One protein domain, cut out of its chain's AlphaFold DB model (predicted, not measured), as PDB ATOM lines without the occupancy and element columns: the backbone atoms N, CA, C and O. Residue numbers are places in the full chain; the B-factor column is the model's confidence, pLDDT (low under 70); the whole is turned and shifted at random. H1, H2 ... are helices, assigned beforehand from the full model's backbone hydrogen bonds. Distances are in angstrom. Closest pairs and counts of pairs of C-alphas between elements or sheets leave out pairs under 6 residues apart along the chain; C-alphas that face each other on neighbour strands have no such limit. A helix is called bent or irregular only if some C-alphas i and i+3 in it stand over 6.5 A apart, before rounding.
ATOM      1  N   ALA A 353     263.699 258.903 276.553       86.31
ATOM      2  CA  ALA A 353     263.370 257.600 277.111       86.31
ATOM      3  C   ALA A 353     264.521 256.593 276.961       86.31
ATOM      4  O   ALA A 353     264.566 255.627 277.720       86.31
ATOM      5  N   ASP A 354     265.452 256.814 276.022       89.44
ATOM      6  CA  ASP A 354     266.579 255.908 275.800       89.44
ATOM      7  C   ASP A 354     267.576 255.992 276.978       89.44
ATOM      8  O   ASP A 354     268.177 257.047 277.210       89.44
ATOM      9  N   PRO A 355     267.788 254.900 277.738       89.88
ATOM     10  CA  PRO A 355     268.732 254.871 278.853       89.88
ATOM     11  C   PRO A 355     270.200 254.962 278.412       89.88
ATOM     12  O   PRO A 355     271.067 255.198 279.251       89.88
ATOM     13  N   ARG A 356     270.500 254.765 277.123       90.62
ATOM     14  CA  ARG A 356     271.856 254.869 276.561       90.62
ATOM     15  C   ARG A 356     272.274 256.318 276.314       90.62
ATOM     16  O   ARG A 356     273.448 256.568 276.053       90.62
ATOM     17  N   LEU A 357     271.342 257.271 276.390       91.19
ATOM     18  CA  LEU A 357     271.649 258.694 276.274       91.19
ATOM     19  C   LEU A 357     272.549 259.135 277.450       91.19
ATOM     20  O   LEU A 357     272.212 258.846 278.603       91.19
ATOM     21  N   PRO A 358     273.665 259.851 277.215       90.38
ATOM     22  CA  PRO A 358     274.542 260.259 278.308       90.38
ATOM     23  C   PRO A 358     273.815 261.144 279.334       90.38
ATOM     24  O   PRO A 358     273.143 262.114 278.973       90.38
ATOM     25  N   ALA A 359     273.997 260.850 280.627       88.25
ATOM     26  CA  ALA A 359     273.252 261.494 281.716       88.25
ATOM     27  C   ALA A 359     273.382 263.028 281.726       88.25
ATOM     28  O   ALA A 359     272.382 263.720 281.877       88.25
ATOM     29  N   ALA A 360     274.581 263.564 281.475       84.06
ATOM     30  CA  ALA A 360     274.815 265.010 281.438       84.06
ATOM     31  C   ALA A 360     273.999 265.724 280.341       84.06
ATOM     32  O   ALA A 360     273.490 266.823 280.559       84.06
ATOM     33  N   TRP A 361     273.837 265.093 279.171       86.81
ATOM     34  CA  TRP A 361     272.996 265.628 278.097       86.81
ATOM     35  C   TRP A 361     271.519 265.572 278.471       86.81
ATOM     36  O   TRP A 361     270.797 266.548 278.270       86.81
ATOM     37  N   LYS A 362     271.082 264.456 279.065       88.25
ATOM     38  CA  LYS A 362     269.708 264.292 279.541       88.25
ATOM     39  C   LYS A 362     269.342 265.350 280.583       88.25
ATOM     40  O   LYS A 362     268.329 266.022 280.416       88.25
ATOM     41  N   GLU A 363     270.191 265.555 281.589       85.44
ATOM     42  CA  GLU A 363     270.017 266.595 282.612       85.44
ATOM     43  C   GLU A 363     269.917 267.989 281.987       85.44
ATOM     44  O   GLU A 363     269.047 268.775 282.359       85.44
ATOM     45  N   GLN A 364     270.759 268.296 280.998       83.44
ATOM     46  CA  GLN A 364     270.727 269.590 280.322       83.44
ATOM     47  C   GLN A 364     269.433 269.797 279.518       83.44
ATOM     48  O   GLN A 364     268.843 270.878 279.580       83.44
ATOM     49  N   ILE A 365     268.972 268.782 278.782       87.25
ATOM     50  CA  ILE A 365     267.721 268.857 278.015       87.25
ATOM     51  C   ILE A 365     266.519 268.984 278.959       87.25
ATOM     52  O   ILE A 365     265.627 269.801 278.720       87.25
ATOM     53  N   GLU A 366     266.497 268.215 280.049       87.38
ATOM     54  CA  GLU A 366     265.442 268.275 281.065       87.38
ATOM     55  C   GLU A 366     265.434 269.612 281.814       87.38
ATOM     56  O   GLU A 366     264.357 270.129 282.096       87.38
ATOM     57  N   ALA A 367     266.596 270.224 282.062       84.00
ATOM     58  CA  ALA A 367     266.695 271.560 282.649       84.00
ATOM     59  C   ALA A 367     266.241 272.669 281.686       84.00
ATOM     60  O   ALA A 367     265.689 273.681 282.118       84.00
ATOM     61  N   TYR A 368     266.451 272.490 280.379       85.06
ATOM     62  CA  TYR A 368     266.075 273.485 279.374       85.06
ATOM     63  C   TYR A 368     264.585 273.440 279.017       85.06
ATOM     64  O   TYR A 368     263.967 274.461 278.714       85.06
ATOM     65  N   ARG A 369     263.967 272.259 279.096       89.25
ATOM     66  CA  ARG A 369     262.570 272.041 278.708       89.25
ATOM     67  C   ARG A 369     261.550 272.936 279.444       89.25
ATOM     68  O   ARG A 369     260.668 273.455 278.760       89.25
ATOM     69  N   PRO A 370     261.636 273.169 280.772       88.88
ATOM     70  CA  PRO A 370     260.749 274.096 281.475       88.88
ATOM     71  C   PRO A 370     260.829 275.532 280.956       88.88
ATOM     72  O   PRO A 370     259.812 276.216 280.939       88.88
ATOM     73  N   VAL A 371     262.004 275.980 280.498       87.19
ATOM     74  CA  VAL A 371     262.180 277.323 279.920       87.19
ATOM     75  C   VAL A 371     261.384 277.439 278.621       87.19
ATOM     76  O   VAL A 371     260.622 278.388 278.438       87.19
ATOM     77  N   VAL A 372     261.498 276.431 277.752       90.44
ATOM     78  CA  VAL A 372     260.736 276.359 276.497       90.44
ATOM     79  C   VAL A 372     259.229 276.267 276.769       90.44
ATOM     80  O   VAL A 372     258.448 276.963 276.124       90.44
ATOM     81  N   ASP A 373     258.806 275.446 277.738       92.06
ATOM     82  CA  ASP A 373     257.388 275.311 278.104       92.06
ATOM     83  C   ASP A 373     256.806 276.597 278.692       92.06
ATOM     84  O   ASP A 373     255.685 276.967 278.341       92.06
ATOM     85  N   ALA A 374     257.555 277.322 279.524       91.06
ATOM     86  CA  ALA A 374     257.096 278.581 280.097       91.06
ATOM     87  C   ALA A 374     256.870 279.654 279.016       91.06
ATOM     88  O   ALA A 374     255.807 280.278 278.988       91.06
ATOM     89  N   GLU A 375     257.804 279.813 278.073       90.56
ATOM     90  CA  GLU A 375     257.635 280.756 276.955       90.56
ATOM     91  C   GLU A 375     256.513 280.338 276.001       90.56
ATOM     92  O   GLU A 375     255.738 281.178 275.539       90.56
ATOM     93  N   HIS A 376     256.353 279.037 275.755       93.19
ATOM     94  CA  HIS A 376     255.242 278.524 274.959       93.19
ATOM     95  C   HIS A 376     253.882 278.811 275.624       93.19
ATOM     96  O   HIS A 376     252.930 279.228 274.962       93.19
ATOM     97  N   GLN A 377     253.778 278.643 276.948       93.00
ATOM     98  CA  GLN A 377     252.569 278.994 277.702       93.00
ATOM     99  C   GLN A 377     252.297 280.505 277.700       93.00
ATOM    100  O   GLN A 377     251.138 280.906 277.570       93.00
ATOM    101  N   ARG A 378     253.341 281.336 277.810       93.19
ATOM    102  CA  ARG A 378     253.238 282.799 277.721       93.19
ATOM    103  C   ARG A 378     252.705 283.238 276.361       93.19
ATOM    104  O   ARG A 378     251.739 283.996 276.316       93.19
ATOM    105  N   LEU A 379     253.270 282.713 275.272       93.38
ATOM    106  CA  LEU A 379     252.808 282.983 273.908       93.38
ATOM    107  C   LEU A 379     251.332 282.596 273.728       93.38
ATOM    108  O   LEU A 379     250.553 283.350 273.154       93.38
ATOM    109  N   GLY A 380     250.926 281.440 274.256       94.25
ATOM    110  CA  GLY A 380     249.531 281.002 274.202       94.25
ATOM    111  C   GLY A 380     248.575 281.916 274.976       94.25
ATOM    112  O   GLY A 380     247.441 282.118 274.544       94.25
ATOM    113  N   ALA A 381     249.009 282.478 276.109       93.38
ATOM    114  CA  ALA A 381     248.223 283.453 276.866       93.38
ATOM    115  C   ALA A 381     248.109 284.797 276.124       93.38
ATOM    116  O   ALA A 381     247.010 285.334 276.009       93.38
ATOM    117  N   GLU A 382     249.204 285.268 275.525       92.50
ATOM    118  CA  GLU A 382     249.232 286.481 274.698       92.50
ATOM    119  C   GLU A 382     248.265 286.379 273.504       92.50
ATOM    120  O   GLU A 382     247.460 287.281 273.271       92.50
ATOM    121  N   LEU A 383     248.264 285.237 272.805       93.75
ATOM    122  CA  LEU A 383     247.335 284.955 271.701       93.75
ATOM    123  C   LEU A 383     245.879 284.808 272.158       93.75
ATOM    124  O   LEU A 383     244.961 285.096 271.395       93.75
ATOM    125  N   ALA A 384     245.648 284.354 273.393       92.31
ATOM    126  CA  ALA A 384     244.305 284.287 273.964       92.31
ATOM    127  C   ALA A 384     243.736 285.682 274.247       92.31
ATOM    128  O   ALA A 384     242.537 285.894 274.062       92.31
ATOM    129  N   GLN A 385     244.581 286.606 274.713       90.94
ATOM    130  CA  GLN A 385     244.204 287.991 274.988       90.94
ATOM    131  C   GLN A 385     244.010 288.787 273.692       90.94
ATOM    132  O   GLN A 385     242.991 289.454 273.540       90.94
ATOM    133  N   ASN A 386     244.957 288.679 272.755       90.00
ATOM    134  CA  ASN A 386     244.975 289.433 271.502       90.00
ATOM    135  C   ASN A 386     244.989 288.474 270.294       90.00
ATOM    136  O   ASN A 386     246.043 288.280 269.677       90.00
ATOM    137  N   PRO A 387     243.849 287.842 269.951       89.12
ATOM    138  CA  PRO A 387     243.800 286.862 268.874       89.12
ATOM    139  C   PRO A 387     243.991 287.531 267.498       89.12
ATOM    140  O   PRO A 387     243.231 288.435 267.145       89.12
ATOM    141  N   PRO A 388     244.979 287.100 266.695       89.88
ATOM    142  CA  PRO A 388     245.145 287.562 265.318       89.88
ATOM    143  C   PRO A 388     244.101 286.928 264.383       89.88
ATOM    144  O   PRO A 388     243.551 285.872 264.686       89.88
ATOM    145  N   ALA A 389     243.890 287.523 263.202       89.38
ATOM    146  CA  ALA A 389     242.866 287.087 262.237       89.38
ATOM    147  C   ALA A 389     242.963 285.596 261.853       89.38
ATOM    148  O   ALA A 389     241.953 284.915 261.726       89.38
ATOM    149  N   TRP A 390     244.176 285.046 261.740       91.81
ATOM    150  CA  TRP A 390     244.374 283.631 261.394       91.81
ATOM    151  C   TRP A 390     243.952 282.635 262.480       91.81
ATOM    152  O   TRP A 390     243.876 281.433 262.217       91.81
ATOM    153  N   LEU A 391     243.682 283.116 263.695       91.69
ATOM    154  CA  LEU A 391     243.226 282.305 264.818       91.69
ATOM    155  C   LEU A 391     241.692 282.218 264.889       91.69
ATOM    156  O   LEU A 391     241.177 281.434 265.685       91.69
ATOM    157  N   GLU A 392     240.960 282.956 264.045       85.50
ATOM    158  CA  GLU A 392     239.490 282.898 263.967       85.50
ATOM    159  C   GLU A 392     238.984 281.469 263.716       85.50
ATOM    160  O   GLU A 392     238.055 281.016 264.382       85.50
ATOM    161  N   ASP A 393     239.675 280.717 262.853       84.00
ATOM    162  CA  ASP A 393     239.411 279.303 262.555       84.00
ATOM    163  C   ASP A 393     239.477 278.375 263.785       84.00
ATOM    164  O   ASP A 393     238.932 277.270 263.756       84.00
ATOM    165  N   LEU A 394     240.190 278.770 264.849       86.69
ATOM    166  CA  LEU A 394     240.305 277.989 266.087       86.69
ATOM    167  C   LEU A 394     239.128 278.250 267.046       86.69
ATOM    168  O   LEU A 394     238.906 277.481 267.985       86.69
ATOM    169  N   GLY A 395     238.356 279.311 266.802       85.62
ATOM    170  CA  GLY A 395     237.238 279.733 267.638       85.62
ATOM    171  C   GLY A 395     237.663 280.394 268.960       85.62
ATOM    172  O   GLY A 395     238.855 280.499 269.274       85.62
ATOM    173  N   PRO A 396     236.692 280.861 269.769       88.12
ATOM    174  CA  PRO A 396     236.965 281.560 271.021       88.12
ATOM    175  C   PRO A 396     237.551 280.631 272.091       88.12
ATOM    176  O   PRO A 396     237.276 279.431 272.120       88.12
ATOM    177  N   VAL A 397     238.293 281.214 273.040       89.50
ATOM    178  CA  VAL A 397     238.881 280.482 274.174       89.50
ATOM    179  C   VAL A 397     237.781 279.781 274.992       89.50
ATOM    180  O   VAL A 397     236.913 280.464 275.556       89.50
ATOM    181  N   PRO A 398     237.809 278.438 275.114       89.69
ATOM    182  CA  PRO A 398     236.794 277.689 275.851       89.69
ATOM    183  C   PRO A 398     236.686 278.112 277.325       89.69
ATOM    184  O   PRO A 398     237.681 278.412 277.975       89.69
ATOM    185  N   GLY A 399     235.478 278.072 277.897       83.94
ATOM    186  CA  GLY A 399     235.257 278.424 279.310       83.94
ATOM    187  C   GLY A 399     235.660 277.353 280.331       83.94
ATOM    188  O   GLY A 399     235.666 277.615 281.535       83.94
ATOM    189  N   ARG A 400     235.935 276.117 279.891       85.06
ATOM    190  CA  ARG A 400     236.453 275.051 280.763       85.06
ATOM    191  C   ARG A 400     237.977 275.145 280.835       85.06
ATOM    192  O   ARG A 400     238.618 275.267 279.798       85.06
ATOM    193  N   ALA A 401     238.543 275.052 282.038       86.06
ATOM    194  CA  ALA A 401     239.972 275.281 282.268       86.06
ATOM    195  C   ALA A 401     240.893 274.314 281.498       86.06
ATOM    196  O   ALA A 401     241.885 274.758 280.929       86.06
ATOM    197  N   ASP A 402     240.528 273.030 281.432       86.56
ATOM    198  CA  ASP A 402     241.236 271.986 280.676       86.56
ATOM    199  C   ASP A 402     241.322 272.328 279.180       86.56
ATOM    200  O   ASP A 402     242.404 272.401 278.599       86.56
ATOM    201  N   ARG A 403     240.179 272.640 278.565       87.81
ATOM    202  CA  ARG A 403     240.101 272.988 277.140       87.81
ATOM    203  C   ARG A 403     240.687 274.361 276.828       87.81
ATOM    204  O   ARG A 403     241.232 274.547 275.747       87.81
ATOM    205  N   ALA A 404     240.606 275.311 277.758       89.38
ATOM    206  CA  ALA A 404     241.273 276.603 277.630       89.38
ATOM    207  C   ALA A 404     242.799 276.438 277.579       89.38
ATOM    208  O   ALA A 404     243.467 277.127 276.812       89.38
ATOM    209  N   GLU A 405     243.358 275.520 278.372       90.88
ATOM    210  CA  GLU A 405     244.784 275.204 278.317       90.88
ATOM    211  C   GLU A 405     245.164 274.528 276.995       90.88
ATOM    212  O   GLU A 405     246.117 274.965 276.351       90.88
ATOM    213  N   GLU A 406     244.407 273.519 276.555       90.69
ATOM    214  CA  GLU A 406     244.631 272.863 275.259       90.69
ATOM    215  C   GLU A 406     244.569 273.856 274.091       90.69
ATOM    216  O   GLU A 406     245.438 273.827 273.220       90.69
ATOM    217  N   TRP A 407     243.597 274.777 274.109       93.06
ATOM    218  CA  TRP A 407     243.474 275.857 273.128       93.06
ATOM    219  C   TRP A 407     244.720 276.738 273.104       93.06
ATOM    220  O   TRP A 407     245.301 276.945 272.041       93.06
ATOM    221  N   ARG A 408     245.189 277.202 274.272       93.75
ATOM    222  CA  ARG A 408     246.376 278.070 274.360       93.75
ATOM    223  C   ARG A 408     247.636 277.363 273.882       93.75
ATOM    224  O   ARG A 408     248.441 277.967 273.180       93.75
ATOM    225  N   ARG A 409     247.802 276.088 274.243       93.06
ATOM    226  CA  ARG A 409     248.942 275.280 273.796       93.06
ATOM    227  C   ARG A 409     248.916 275.095 272.283       93.06
ATOM    228  O   ARG A 409     249.933 275.311 271.640       93.06
ATOM    229  N   LEU A 410     247.766 274.763 271.705       93.69
ATOM    230  CA  LEU A 410     247.654 274.589 270.259       93.69
ATOM    231  C   LEU A 410     247.860 275.906 269.493       93.69
ATOM    232  O   LEU A 410     248.550 275.913 268.477       93.69
ATOM    233  N   ALA A 411     247.322 277.023 269.995       94.62
ATOM    234  CA  ALA A 411     247.540 278.348 269.415       94.62
ATOM    235  C   ALA A 411     249.030 278.733 269.407       94.62
ATOM    236  O   ALA A 411     249.543 279.184 268.383       94.62
ATOM    237  N   ALA A 412     249.737 278.498 270.518       94.44
ATOM    238  CA  ALA A 412     251.177 278.730 270.617       94.44
ATOM    239  C   ALA A 412     251.987 277.819 269.679       94.44
ATOM    240  O   ALA A 412     252.925 278.289 269.033       94.44
ATOM    241  N   GLU A 413     251.601 276.551 269.536       93.88
ATOM    242  CA  GLU A 413     252.269 275.596 268.646       93.88
ATOM    243  C   GLU A 413     252.104 276.006 267.170       93.88
ATOM    244  O   GLU A 413     253.075 276.020 266.412       93.88
ATOM    245  N   ILE A 414     250.900 276.438 266.772       93.94
ATOM    246  CA  ILE A 414     250.623 276.964 265.424       93.94
ATOM    247  C   ILE A 414     251.387 278.269 265.180       93.94
ATOM    248  O   ILE A 414     251.998 278.425 264.126       93.94
ATOM    249  N   ALA A 415     251.399 279.199 266.139       93.06
ATOM    250  CA  ALA A 415     252.163 280.442 266.016       93.06
ATOM    251  C   ALA A 415     253.665 280.170 265.855       93.06
ATOM    252  O   ALA A 415     254.331 280.790 265.023       93.06
ATOM    253  N   THR A 416     254.182 279.199 266.607       92.94
ATOM    254  CA  THR A 416     255.574 278.757 266.512       92.94
ATOM    255  C   THR A 416     255.857 278.158 265.139       92.94
ATOM    256  O   THR A 416     256.812 278.575 264.489       92.94
ATOM    257  N   TYR A 417     254.988 277.273 264.637       93.25
ATOM    258  CA  TYR A 417     255.090 276.725 263.281       93.25
ATOM    259  C   TYR A 417     255.116 277.838 262.228       93.25
ATOM    260  O   TYR A 417     256.022 277.894 261.397       93.25
ATOM    261  N   ARG A 418     254.164 278.777 262.290       93.00
ATOM    262  CA  ARG A 418     254.097 279.915 261.363       93.00
ATOM    263  C   ARG A 418     255.392 280.719 261.361       93.00
ATOM    264  O   ARG A 418     255.902 281.032 260.292       93.00
ATOM    265  N   ARG A 419     255.964 280.984 262.536       91.06
ATOM    266  CA  ARG A 419     257.242 281.692 262.664       91.06
ATOM    267  C   ARG A 419     258.416 280.886 262.107       91.06
ATOM    268  O   ARG A 419     259.228 281.450 261.384       91.06
ATOM    269  N   THR A 420     258.500 279.587 262.396       89.56
ATOM    270  CA  THR A 420     259.571 278.711 261.889       89.56
ATOM    271  C   THR A 420     259.585 278.647 260.360       89.56
ATOM    272  O   THR A 420     260.658 278.650 259.764       89.56
ATOM    273  N   TYR A 421     258.412 278.649 259.722       89.44
ATOM    274  CA  TYR A 421     258.275 278.616 258.262       89.44
ATOM    275  C   TYR A 421     258.081 280.001 257.619       89.44
ATOM    276  O   TYR A 421     257.732 280.081 256.443       89.44
ATOM    277  N   ASN A 422     258.317 281.093 258.359       90.31
ATOM    278  CA  ASN A 422     258.178 282.475 257.882       90.31
ATOM    279  C   ASN A 422     256.807 282.797 257.244       90.31
ATOM    280  O   ASN A 422     256.718 283.583 256.301       90.31
ATOM    281  N   ILE A 423     255.728 282.209 257.762       90.56
ATOM    282  CA  ILE A 423     254.356 282.500 257.338       90.56
ATOM    283  C   ILE A 423     253.948 283.860 257.937       90.56
ATOM    284  O   ILE A 423     253.897 283.993 259.165       90.56
ATOM    285  N   PRO A 424     253.645 284.881 257.114       86.88
ATOM    286  CA  PRO A 424     253.379 286.229 257.602       86.88
ATOM    287  C   PRO A 424     252.039 286.320 258.344       86.88
ATOM    288  O   PRO A 424     251.088 285.593 258.061       86.88
ATOM    289  N   ASN A 425     251.917 287.279 259.265       83.69
ATOM    290  CA  ASN A 425     250.653 287.545 259.969       83.69
ATOM    291  C   ASN A 425     249.544 288.089 259.054       83.69
ATOM    292  O   ASN A 425     248.379 288.041 259.432       83.69
ATOM    293  N   SER A 426     249.894 288.586 257.861       85.56
ATOM    294  CA  SER A 426     248.928 288.996 256.837       85.56
ATOM    295  C   SER A 426     248.179 287.821 256.211       85.56
ATOM    296  O   SER A 426     247.146 288.045 255.594       85.56
ATOM    297  N   GLU A 427     248.700 286.596 256.327       88.62
ATOM    298  CA  GLU A 427     248.028 285.388 255.850       88.62
ATOM    299  C   GLU A 427     246.881 285.033 256.812       88.62
ATOM    300  O   GLU A 427     247.166 284.631 257.947       88.62
ATOM    301  N   PRO A 428     245.607 285.166 256.392       86.50
ATOM    302  CA  PRO A 428     244.450 285.043 257.277       86.50
ATOM    303  C   PRO A 428     244.050 283.589 257.533       86.50
ATOM    304  O   PRO A 428     243.206 283.334 258.378       86.50
ATOM    305  N   THR A 429     244.609 282.623 256.805       88.62
ATOM    306  CA  THR A 429     244.326 281.207 257.052       88.62
ATOM    307  C   THR A 429     245.196 280.673 258.183       88.62
ATOM    308  O   THR A 429     246.348 281.086 258.330       88.62
ATOM    309  N   LEU A 430     244.670 279.731 258.973       88.25
ATOM    310  CA  LEU A 430     245.384 279.144 260.114       88.25
ATOM    311  C   LEU A 430     246.733 278.529 259.696       88.25
ATOM    312  O   LEU A 430     247.769 278.827 260.295       88.25
ATOM    313  N   LEU A 431     246.727 277.739 258.618       91.69
ATOM    314  CA  LEU A 431     247.916 277.222 257.937       91.69
ATOM    315  C   LEU A 431     247.672 277.222 256.413       91.69
ATOM    316  O   LEU A 431     246.622 276.731 255.986       91.69
ATOM    317  N   PRO A 432     248.622 277.703 255.586       89.75
ATOM    318  CA  PRO A 432     248.466 277.716 254.135       89.75
ATOM    319  C   PRO A 432     248.305 276.310 253.550       89.75
ATOM    320  O   PRO A 432     248.941 275.350 253.992       89.75
ATOM    321  N   THR A 433     247.519 276.192 252.479       87.44
ATOM    322  CA  THR A 433     247.240 274.900 251.822       87.44
ATOM    323  C   THR A 433     248.483 274.206 251.265       87.44
ATOM    324  O   THR A 433     248.507 272.981 251.202       87.44
ATOM    325  N   GLN A 434     249.524 274.961 250.900       89.31
ATOM    326  CA  GLN A 434     250.806 274.403 250.462       89.31
ATOM    327  C   GLN A 434     251.475 273.589 251.581       89.31
ATOM    328  O   GLN A 434     251.814 272.428 251.378       89.31
ATOM    329  N   HIS A 435     251.547 274.137 252.797       89.44
ATOM    330  CA  HIS A 435     252.119 273.436 253.950       89.44
ATOM    331  C   HIS A 435     251.323 272.183 254.324       89.44
ATOM    332  O   HIS A 435     251.905 271.189 254.744       89.44
ATOM    333  N   LEU A 436     250.001 272.201 254.134       88.81
ATOM    334  CA  LEU A 436     249.156 271.031 254.380       88.81
ATOM    335  C   LEU A 436     249.415 269.883 253.396       88.81
ATOM    336  O   LEU A 436     249.143 268.739 253.740       88.81
ATOM    337  N   LYS A 437     249.918 270.156 252.187       88.25
ATOM    338  CA  LYS A 437     250.274 269.103 251.223       88.25
ATOM    339  C   LYS A 437     251.637 268.501 251.530       88.25
ATOM    340  O   LYS A 437     251.776 267.283 251.501       88.25
ATOM    341  N   ASP A 438     252.596 269.359 251.854       88.50
ATOM    342  CA  ASP A 438     254.006 268.979 251.890       88.50
ATOM    343  C   ASP A 438     254.467 268.526 253.283       88.50
ATOM    344  O   ASP A 438     255.474 267.832 253.400       88.50
ATOM    345  N   ASN A 439     253.753 268.909 254.353       91.88
ATOM    346  CA  ASN A 439     254.225 268.722 255.722       91.88
ATOM    347  C   ASN A 439     253.215 267.975 256.627       91.88
ATOM    348  O   ASN A 439     252.143 268.512 256.932       91.88
ATOM    349  N   PRO A 440     253.567 266.783 257.152       92.06
ATOM    350  CA  PRO A 440     252.690 266.015 258.039       92.06
ATOM    351  C   PRO A 440     252.421 266.718 259.378       92.06
ATOM    352  O   PRO A 440     251.340 266.568 259.950       92.06
ATOM    353  N   VAL A 441     253.354 267.546 259.865       92.19
ATOM    354  CA  VAL A 441     253.163 268.339 261.090       92.19
ATOM    355  C   VAL A 441     252.018 269.332 260.904       92.19
ATOM    356  O   VAL A 441     251.145 269.435 261.763       92.19
ATOM    357  N   ALA A 442     251.968 270.018 259.758       92.69
ATOM    358  CA  ALA A 442     250.902 270.971 259.455       92.69
ATOM    359  C   ALA A 442     249.525 270.286 259.404       92.69
ATOM    360  O   ALA A 442     248.547 270.818 259.932       92.69
ATOM    361  N   GLN A 443     249.455 269.083 258.824       92.94
ATOM    362  CA  GLN A 443     248.231 268.273 258.802       92.94
ATOM    363  C   GLN A 443     247.782 267.895 260.218       92.94
ATOM    364  O   GLN A 443     246.616 268.078 260.569       92.94
ATOM    365  N   HIS A 444     248.709 267.424 261.056       91.94
ATOM    366  CA  HIS A 444     248.420 267.060 262.441       91.94
ATOM    367  C   HIS A 444     247.913 268.259 263.264       91.94
ATOM    368  O   HIS A 444     246.918 268.139 263.981       91.94
ATOM    369  N   LEU A 445     248.535 269.434 263.111       92.75
ATOM    370  CA  LEU A 445     248.087 270.673 263.756       92.75
ATOM    371  C   LEU A 445     246.680 271.079 263.304       92.75
ATOM    372  O   LEU A 445     245.838 271.417 264.137       92.75
ATOM    373  N   ARG A 446     246.393 271.000 261.998       92.19
ATOM    374  CA  ARG A 446     245.067 271.322 261.451       92.19
ATOM    375  C   ARG A 446     243.987 270.367 261.960       92.19
ATOM    376  O   ARG A 446     242.899 270.826 262.302       92.19
ATOM    377  N   ASN A 447     244.285 269.072 262.045       91.75
ATOM    378  CA  ASN A 447     243.348 268.069 262.552       91.75
ATOM    379  C   ASN A 447     243.014 268.313 264.030       91.75
ATOM    380  O   ASN A 447     241.837 268.387 264.381       91.75
ATOM    381  N   ARG A 448     244.030 268.557 264.870       91.75
ATOM    382  CA  ARG A 448     243.836 268.914 266.287       91.75
ATOM    383  C   ARG A 448     243.030 270.203 266.460       91.75
ATOM    384  O   ARG A 448     242.178 270.274 267.342       91.75
ATOM    385  N   ALA A 449     243.255 271.204 265.607       91.25
ATOM    386  CA  ALA A 449     242.481 272.447 265.624       91.25
ATOM    387  C   ALA A 449     241.002 272.201 265.292       91.25
ATOM    388  O   ALA A 449     240.120 272.691 265.996       91.25
ATOM    389  N   ALA A 450     240.725 271.387 264.270       89.50
ATOM    390  CA  ALA A 450     239.363 271.035 263.883       89.50
ATOM    391  C   ALA A 450     238.628 270.219 264.963       89.50
ATOM    392  O   ALA A 450     237.435 270.425 265.186       89.50
ATOM    393  N   GLU A 451     239.317 269.298 265.644       87.75
ATOM    394  CA  GLU A 451     238.759 268.546 266.775       87.75
ATOM    395  C   GLU A 451     238.407 269.468 267.943       87.75
ATOM    396  O   GLU A 451     237.292 269.411 268.467       87.75
ATOM    397  N   LEU A 452     239.327 270.359 268.320       87.00
ATOM    398  CA  LEU A 452     239.115 271.290 269.421       87.00
ATOM    399  C   LEU A 452     237.942 272.246 269.150       87.00
ATOM    400  O   LEU A 452     237.118 272.452 270.042       87.00
ATOM    401  N   HIS A 453     237.828 272.766 267.923       84.00
ATOM    402  CA  HIS A 453     236.714 273.623 267.501       84.00
ATOM    403  C   HIS A 453     235.362 272.902 267.602       84.00
ATOM    404  O   HIS A 453     234.412 273.417 268.186       84.00
ATOM    405  N   LYS A 454     235.262 271.660 267.112       83.00
ATOM    406  CA  LYS A 454     234.025 270.866 267.240       83.00
ATOM    407  C   LYS A 454     233.627 270.670 268.703       83.00
ATOM    408  O   LYS A 454     232.450 270.725 269.046       83.00
ATOM    409  N   HIS A 455     234.598 270.440 269.586       74.25
ATOM    410  CA  HIS A 455     234.331 270.272 271.013       74.25
ATOM    411  C   HIS A 455     233.922 271.574 271.715       74.25
ATOM    412  O   HIS A 455     233.138 271.512 272.667       74.25
ATOM    413  N   SER A 456     234.429 272.730 271.278       72.69
ATOM    414  CA  SER A 456     234.060 274.027 271.850       72.69
ATOM    415  C   SER A 456     232.652 274.466 271.433       72.69
ATOM    416  O   SER A 456     231.917 274.984 272.269       72.69
ATOM    417  N   GLU A 457     232.210 274.167 270.211       71.81
ATOM    418  CA  GLU A 457     230.824 274.416 269.780       71.81
ATOM    419  C   GLU A 457     229.797 273.581 270.559       71.81
ATOM    420  O   GLU A 457     228.676 274.022 270.812       71.81
ATOM    421  N   LEU A 458     230.183 272.374 270.979       72.25
ATOM    422  CA  LEU A 458     229.319 271.468 271.737       72.25
ATOM    423  C   LEU A 458     229.207 271.829 273.227       72.25
ATOM    424  O   LEU A 458     228.418 271.206 273.944       72.25
ATOM    425  N   THR A 459     229.978 272.801 273.730       68.56
ATOM    426  CA  THR A 459     229.888 273.217 275.135       68.56
ATOM    427  C   THR A 459     228.933 274.395 275.330       68.56
ATOM    428  O   THR A 459     228.999 275.410 274.650       68.56
ATOM    429  N   THR A 460     228.051 274.296 276.326       65.94
ATOM    430  CA  THR A 460     227.106 275.360 276.716       65.94
ATOM    431  C   THR A 460     227.717 276.409 277.653       65.94
ATOM    432  O   THR A 460     227.028 277.330 278.099       65.94
ATOM    433  N   ARG A 461     229.004 276.282 278.001       76.69
ATOM    434  CA  ARG A 461     229.690 277.187 278.930       76.69
ATOM    435  C   ARG A 461     230.185 278.428 278.189       76.69
ATOM    436  O   ARG A 461     230.815 278.311 277.144       76.69
ATOM    437  N   LYS A 462     229.948 279.612 278.765       81.50
ATOM    438  CA  LYS A 462     230.440 280.879 278.199       81.50
ATOM    439  C   LYS A 462     231.974 280.864 278.056       81.50
ATOM    440  O   LYS A 462     232.627 280.297 278.937       81.50
ATOM    441  N   PRO A 463     232.531 281.486 276.998       81.00
ATOM    442  CA  PRO A 463     233.971 281.675 276.830       81.00
ATOM    443  C   PRO A 463     234.631 282.352 278.036       81.00
ATOM    444  O   PRO A 463     233.960 283.007 278.838       81.00
ATOM    445  N   MET A 464     235.949 282.193 278.154       83.06
ATOM    446  CA  MET A 464     236.736 282.836 279.211       83.06
ATOM    447  C   MET A 464     236.572 284.370 279.144       83.06
ATOM    448  O   MET A 464     236.694 284.920 278.047       83.06
ATOM    449  N   PRO A 465     236.278 285.055 280.266       86.31
ATOM    450  CA  PRO A 465     236.091 286.503 280.268       86.31
ATOM    451  C   PRO A 465     237.434 287.234 280.112       86.31
ATOM    452  O   PRO A 465     238.492 286.668 280.401       86.31
ATOM    453  N   ASP A 466     237.394 288.466 279.606       84.88
ATOM    454  CA  ASP A 466     238.599 289.190 279.177       84.88
ATOM    455  C   ASP A 466     239.508 289.599 280.347       84.88
ATOM    456  O   ASP A 466     240.725 289.468 280.244       84.88
ATOM    457  N   ASP A 467     238.935 289.943 281.501       85.50
ATOM    458  CA  ASP A 467     239.668 290.204 282.749       85.50
ATOM    459  C   ASP A 467     240.498 288.990 283.203       85.50
ATOM    460  O   ASP A 467     241.654 289.114 283.611       85.50
ATOM    461  N   ALA A 468     239.938 287.786 283.072       84.25
ATOM    462  CA  ALA A 468     240.640 286.550 283.390       84.25
ATOM    463  C   ALA A 468     241.750 286.226 282.373       84.25
ATOM    464  O   ALA A 468     242.748 285.604 282.742       84.25
ATOM    465  N   LYS A 469     241.609 286.641 281.104       87.38
ATOM    466  CA  LYS A 469     242.675 286.507 280.093       87.38
ATOM    467  C   LYS A 469     243.829 287.471 280.371       87.38
ATOM    468  O   LYS A 469     244.984 287.064 280.265       87.38
ATOM    469  N   GLU A 470     243.530 288.710 280.759       85.75
ATOM    470  CA  GLU A 470     244.530 289.716 281.140       85.75
ATOM    471  C   GLU A 470     245.356 289.258 282.348       85.75
ATOM    472  O   GLU A 470     246.586 289.210 282.279       85.75
ATOM    473  N   GLN A 471     244.687 288.831 283.427       87.12
ATOM    474  CA  GLN A 471     245.355 288.312 284.628       87.12
ATOM    475  C   GLN A 471     246.247 287.111 284.316       87.12
ATOM    476  O   GLN A 471     247.380 287.030 284.790       87.12
ATOM    477  N   LEU A 472     245.754 286.184 283.492       87.50
ATOM    478  CA  LEU A 472     246.526 285.018 283.093       87.50
ATOM    479  C   LEU A 472     247.747 285.398 282.247       87.50
ATOM    480  O   LEU A 472     248.805 284.797 282.412       87.50
ATOM    481  N   THR A 473     247.615 286.369 281.345       88.56
ATOM    482  CA  THR A 473     248.732 286.817 280.503       88.56
ATOM    483  C   THR A 473     249.836 287.429 281.352       88.56
ATOM    484  O   THR A 473     250.999 287.064 281.178       88.56
ATOM    485  N   GLN A 474     249.476 288.256 282.338       86.50
ATOM    486  CA  GLN A 474     250.436 288.793 283.302       86.50
ATOM    487  C   GLN A 474     251.103 287.673 284.110       86.50
ATOM    488  O   GLN A 474     252.329 287.598 284.161       86.50
ATOM    489  N   GLN A 475     250.313 286.744 284.658       89.12
ATOM    490  CA  GLN A 475     250.835 285.605 285.412       89.12
ATOM    491  C   GLN A 475     251.840 284.788 284.584       89.12
ATOM    492  O   GLN A 475     252.921 284.448 285.065       89.12
ATOM    493  N   LYS A 476     251.506 284.474 283.327       89.00
ATOM    494  CA  LYS A 476     252.381 283.690 282.447       89.00
ATOM    495  C   LYS A 476     253.611 284.465 281.991       89.00
ATOM    496  O   LYS A 476     254.656 283.849 281.795       89.00
ATOM    497  N   ALA A 477     253.528 285.788 281.866       83.88
ATOM    498  CA  ALA A 477     254.690 286.632 281.606       83.88
ATOM    499  C   ALA A 477     255.678 286.629 282.783       83.88
ATOM    500  O   ALA A 477     256.886 286.513 282.558       83.88
ATOM    501  N   ASP A 478     255.174 286.683 284.017       82.88
ATOM    502  CA  ASP A 478     255.998 286.651 285.229       82.88
ATOM    503  C   ASP A 478     256.661 285.270 285.425       82.88
ATOM    504  O   ASP A 478     257.864 285.179 285.704       82.88
ATOM    505  N   GLU A 479     255.906 284.182 285.212       82.75
ATOM    506  CA  GLU A 479     256.408 282.797 285.267       82.75
ATOM    507  C   GLU A 479     257.522 282.556 284.235       82.75
ATOM    508  O   GLU A 479     258.591 282.042 284.578       82.75
ATOM    509  N   ALA A 480     257.308 282.972 282.983       78.88
ATOM    510  CA  ALA A 480     258.287 282.821 281.911       78.88
ATOM    511  C   ALA A 480     259.547 283.661 282.153       78.88
ATOM    512  O   ALA A 480     260.668 283.167 282.012       78.88
ATOM    513  N   GLY A 481     259.385 284.897 282.639       72.69
ATOM    514  CA  GLY A 481     260.523 285.720 283.023       72.69
ATOM    515  C   GLY A 481     261.367 285.088 284.123       72.69
ATOM    516  O   GLY A 481     262.589 285.011 283.988       72.69
ATOM    517  N   THR A 482     260.729 284.557 285.165       75.44
ATOM    518  CA  THR A 482     261.425 283.860 286.256       75.44
ATOM    519  C   THR A 482     262.196 282.633 285.756       75.44
ATOM    520  O   THR A 482     263.349 282.438 286.145       75.44
ATOM    521  N   ALA A 483     261.599 281.835 284.864       71.25
ATOM    522  CA  ALA A 483     262.218 280.623 284.327       71.25
ATOM    523  C   ALA A 483     263.507 280.912 283.535       71.25
ATOM    524  O   ALA A 483     264.504 280.210 283.693       71.25
ATOM    525  N   VAL A 484     263.516 281.979 282.730       65.06
ATOM    526  CA  VAL A 484     264.704 282.396 281.966       65.06
ATOM    527  C   VAL A 484     265.833 282.841 282.901       65.06
ATOM    528  O   VAL A 484     266.974 282.421 282.713       65.06
ATOM    529  N   HIS A 485     265.519 283.625 283.939       55.00
ATOM    530  CA  HIS A 485     266.496 284.123 284.918       55.00
ATOM    531  C   HIS A 485     267.144 283.031 285.777       55.00
ATOM    532  O   HIS A 485     268.302 283.173 286.162       55.00
ATOM    533  N   GLN A 486     266.411 281.966 286.107       52.31
ATOM    534  CA  GLN A 486     266.925 280.865 286.928       52.31
ATOM    535  C   GLN A 486     267.830 279.905 286.150       52.31
ATOM    536  O   GLN A 486     268.559 279.121 286.756       52.31
ATOM    537  N   SER A 487     267.799 279.952 284.819       51.56
ATOM    538  CA  SER A 487     268.630 279.087 283.998       51.56
ATOM    539  C   SER A 487     269.989 279.742 283.715       51.56
ATOM    540  O   SER A 487     270.082 280.743 283.006       51.56
ATOM    541  N   ASP A 488     271.079 279.086 284.123       47.25
ATOM    542  CA  ASP A 488     272.436 279.283 283.565       47.25
ATOM    543  C   ASP A 488     272.488 279.085 282.023       47.25
ATOM    544  O   ASP A 488     273.538 279.193 281.381       47.25
ATOM    545  N   ALA A 489     271.344 278.784 281.395       40.91
ATOM    546  CA  ALA A 489     271.160 278.641 279.966       40.91
ATOM    547  C   ALA A 489     271.328 279.969 279.219       40.91
ATOM    548  O   ALA A 489     271.830 279.927 278.110       40.91
ATOM    549  N   ALA A 490     271.041 281.147 279.786       41.00
ATOM    550  CA  ALA A 490     271.269 282.416 279.073       41.00
ATOM    551  C   ALA A 490     272.749 282.613 278.662       41.00
ATOM    552  O   ALA A 490     273.040 283.007 277.531       41.00
ATOM    553  N   ALA A 491     273.695 282.237 279.534       46.09
ATOM    554  CA  ALA A 491     275.131 282.283 279.245       46.09
ATOM    555  C   ALA A 491     275.575 281.195 278.243       46.09
ATOM    556  O   ALA A 491     276.424 281.444 277.385       46.09
ATOM    557  N   LYS A 492     274.976 279.996 278.295       50.09
ATOM    558  CA  LYS A 492     275.270 278.894 277.355       50.09
ATOM    559  C   LYS A 492     274.610 279.077 275.980       50.09
ATOM    560  O   LYS A 492     275.215 278.727 274.975       50.09
ATOM    561  N   ILE A 493     273.424 279.678 275.917       45.56
ATOM    562  CA  ILE A 493     272.716 280.078 274.691       45.56
ATOM    563  C   ILE A 493     273.490 281.188 273.978       45.56
ATOM    564  O   ILE A 493     273.624 281.145 272.758       45.56
ATOM    565  N   ALA A 494     274.063 282.140 274.722       45.75
ATOM    566  CA  ALA A 494     274.973 283.139 274.165       45.75
ATOM    567  C   ALA A 494     276.253 282.498 273.588       45.75
ATOM    568  O   ALA A 494     276.651 282.834 272.472       45.75
ATOM    569  N   ALA A 495     276.849 281.522 274.285       52.03
ATOM    570  CA  ALA A 495     278.030 280.794 273.803       52.03
ATOM    571  C   ALA A 495     277.741 279.918 272.563       52.03
ATOM    572  O   ALA A 495     278.534 279.889 271.621       52.03
ATOM    573  N   LEU A 496     276.588 279.239 272.517       49.25
ATOM    574  CA  LEU A 496     276.152 278.449 271.356       49.25
ATOM    575  C   LEU A 496     275.768 279.342 270.162       49.25
ATOM    576  O   LEU A 496     276.098 279.006 269.026       49.25
ATOM    577  N   ARG A 497     275.169 280.523 270.399       47.22
ATOM    578  CA  ARG A 497     274.919 281.539 269.356       47.22
ATOM    579  C   ARG A 497     276.208 282.058 268.727       47.22
ATOM    580  O   ARG A 497     276.273 282.134 267.504       47.22
TER     581      ARG A 497
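What this domain is: This is residues 353 to 497 of the 572 residues of an uncharacterized protein of Glutamicibacter arilaitensis (UniProt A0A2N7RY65). A long arm is made by helix H1, bent but nearly straight, with H6 side by side with its arm H1b, and H3 crosses H1b at the head of the arm. In that head H3 and H5 lie side by side, with the short H2 packed on H5 near residues 449 to 453 and the short H4 meeting H5 only at the corner by their link. At the far end of the arm, residues 355 to 361 and 490 to 497 stick out. The printed part has 145 residues with seven named helices, H1 to H7 in chain order, and no named strand, an all helix class. It is only just compact, close to loose, with a radius of gyration of the C-alphas of 17.3 A and spans of 48 by 39 by 32 A.

Where its parts are: H1, residues 359 to 385, starts at C-alpha 359 (273.252, 261.494, 281.716). By its hydrogen bonds it was assigned as one helix, but it is bent, with C-alphas 367 and 370 6.6 A apart; its arms are H1a, residues 359 to 367, and H1b, residues 370 to 385, 22.6 A. H6, residues 466 to 486, is 30.5 A; H3, residues 401 to 420, 28.5 A; H5, residues 440 to 457, 26.2 A. H2 is residues 389 to 394, only just irregular, with C-alphas 390 and 393 6.7 A apart. H4 is residues 433 to 438; H7, residues 489 to 497, ends at (274.919, 281.539, 269.356).

How they stand to each other: H1b and H6 touch at a shallow tilt of 21 degrees, opposite ways, closest at C-alphas Ala 374 and Ala 480, 4.8 A. H3, with residues 408 to 413 alone, touches H1b about perpendicular, 79 degrees; C-alphas Gly 380 and Arg 408 are closest, 4.3 A. H5, the hub, touches H3 with residues 445 to 452 alone at 31 degrees, a shallow tilt, opposite ways, closest at C-alphas Ile 414 and Leu 445, 7.0 A. H5 touches H2 at C-alphas Leu 394 and His 453, 5.8 A, and H4 only at the corner. H1a and H7 touch no helix. Each O i to N i+4 pair is within hydrogen-bond range in H1a, H1b, H3, H4, H5, H6 and H7; H2 has 0 of 2, and 2 of 3 O i to N i+3 pairs.

The domain as a whole: The C-alphas of Thr 460 and Ala 495, the two farthest apart, are 51.3 A apart. The printed part has no cut, and the link from H3 to H4 is long, 12 residues. Mean pLDDT of the printed part is 84.0; residues 459 to 460 and 484 to 497 are under 70.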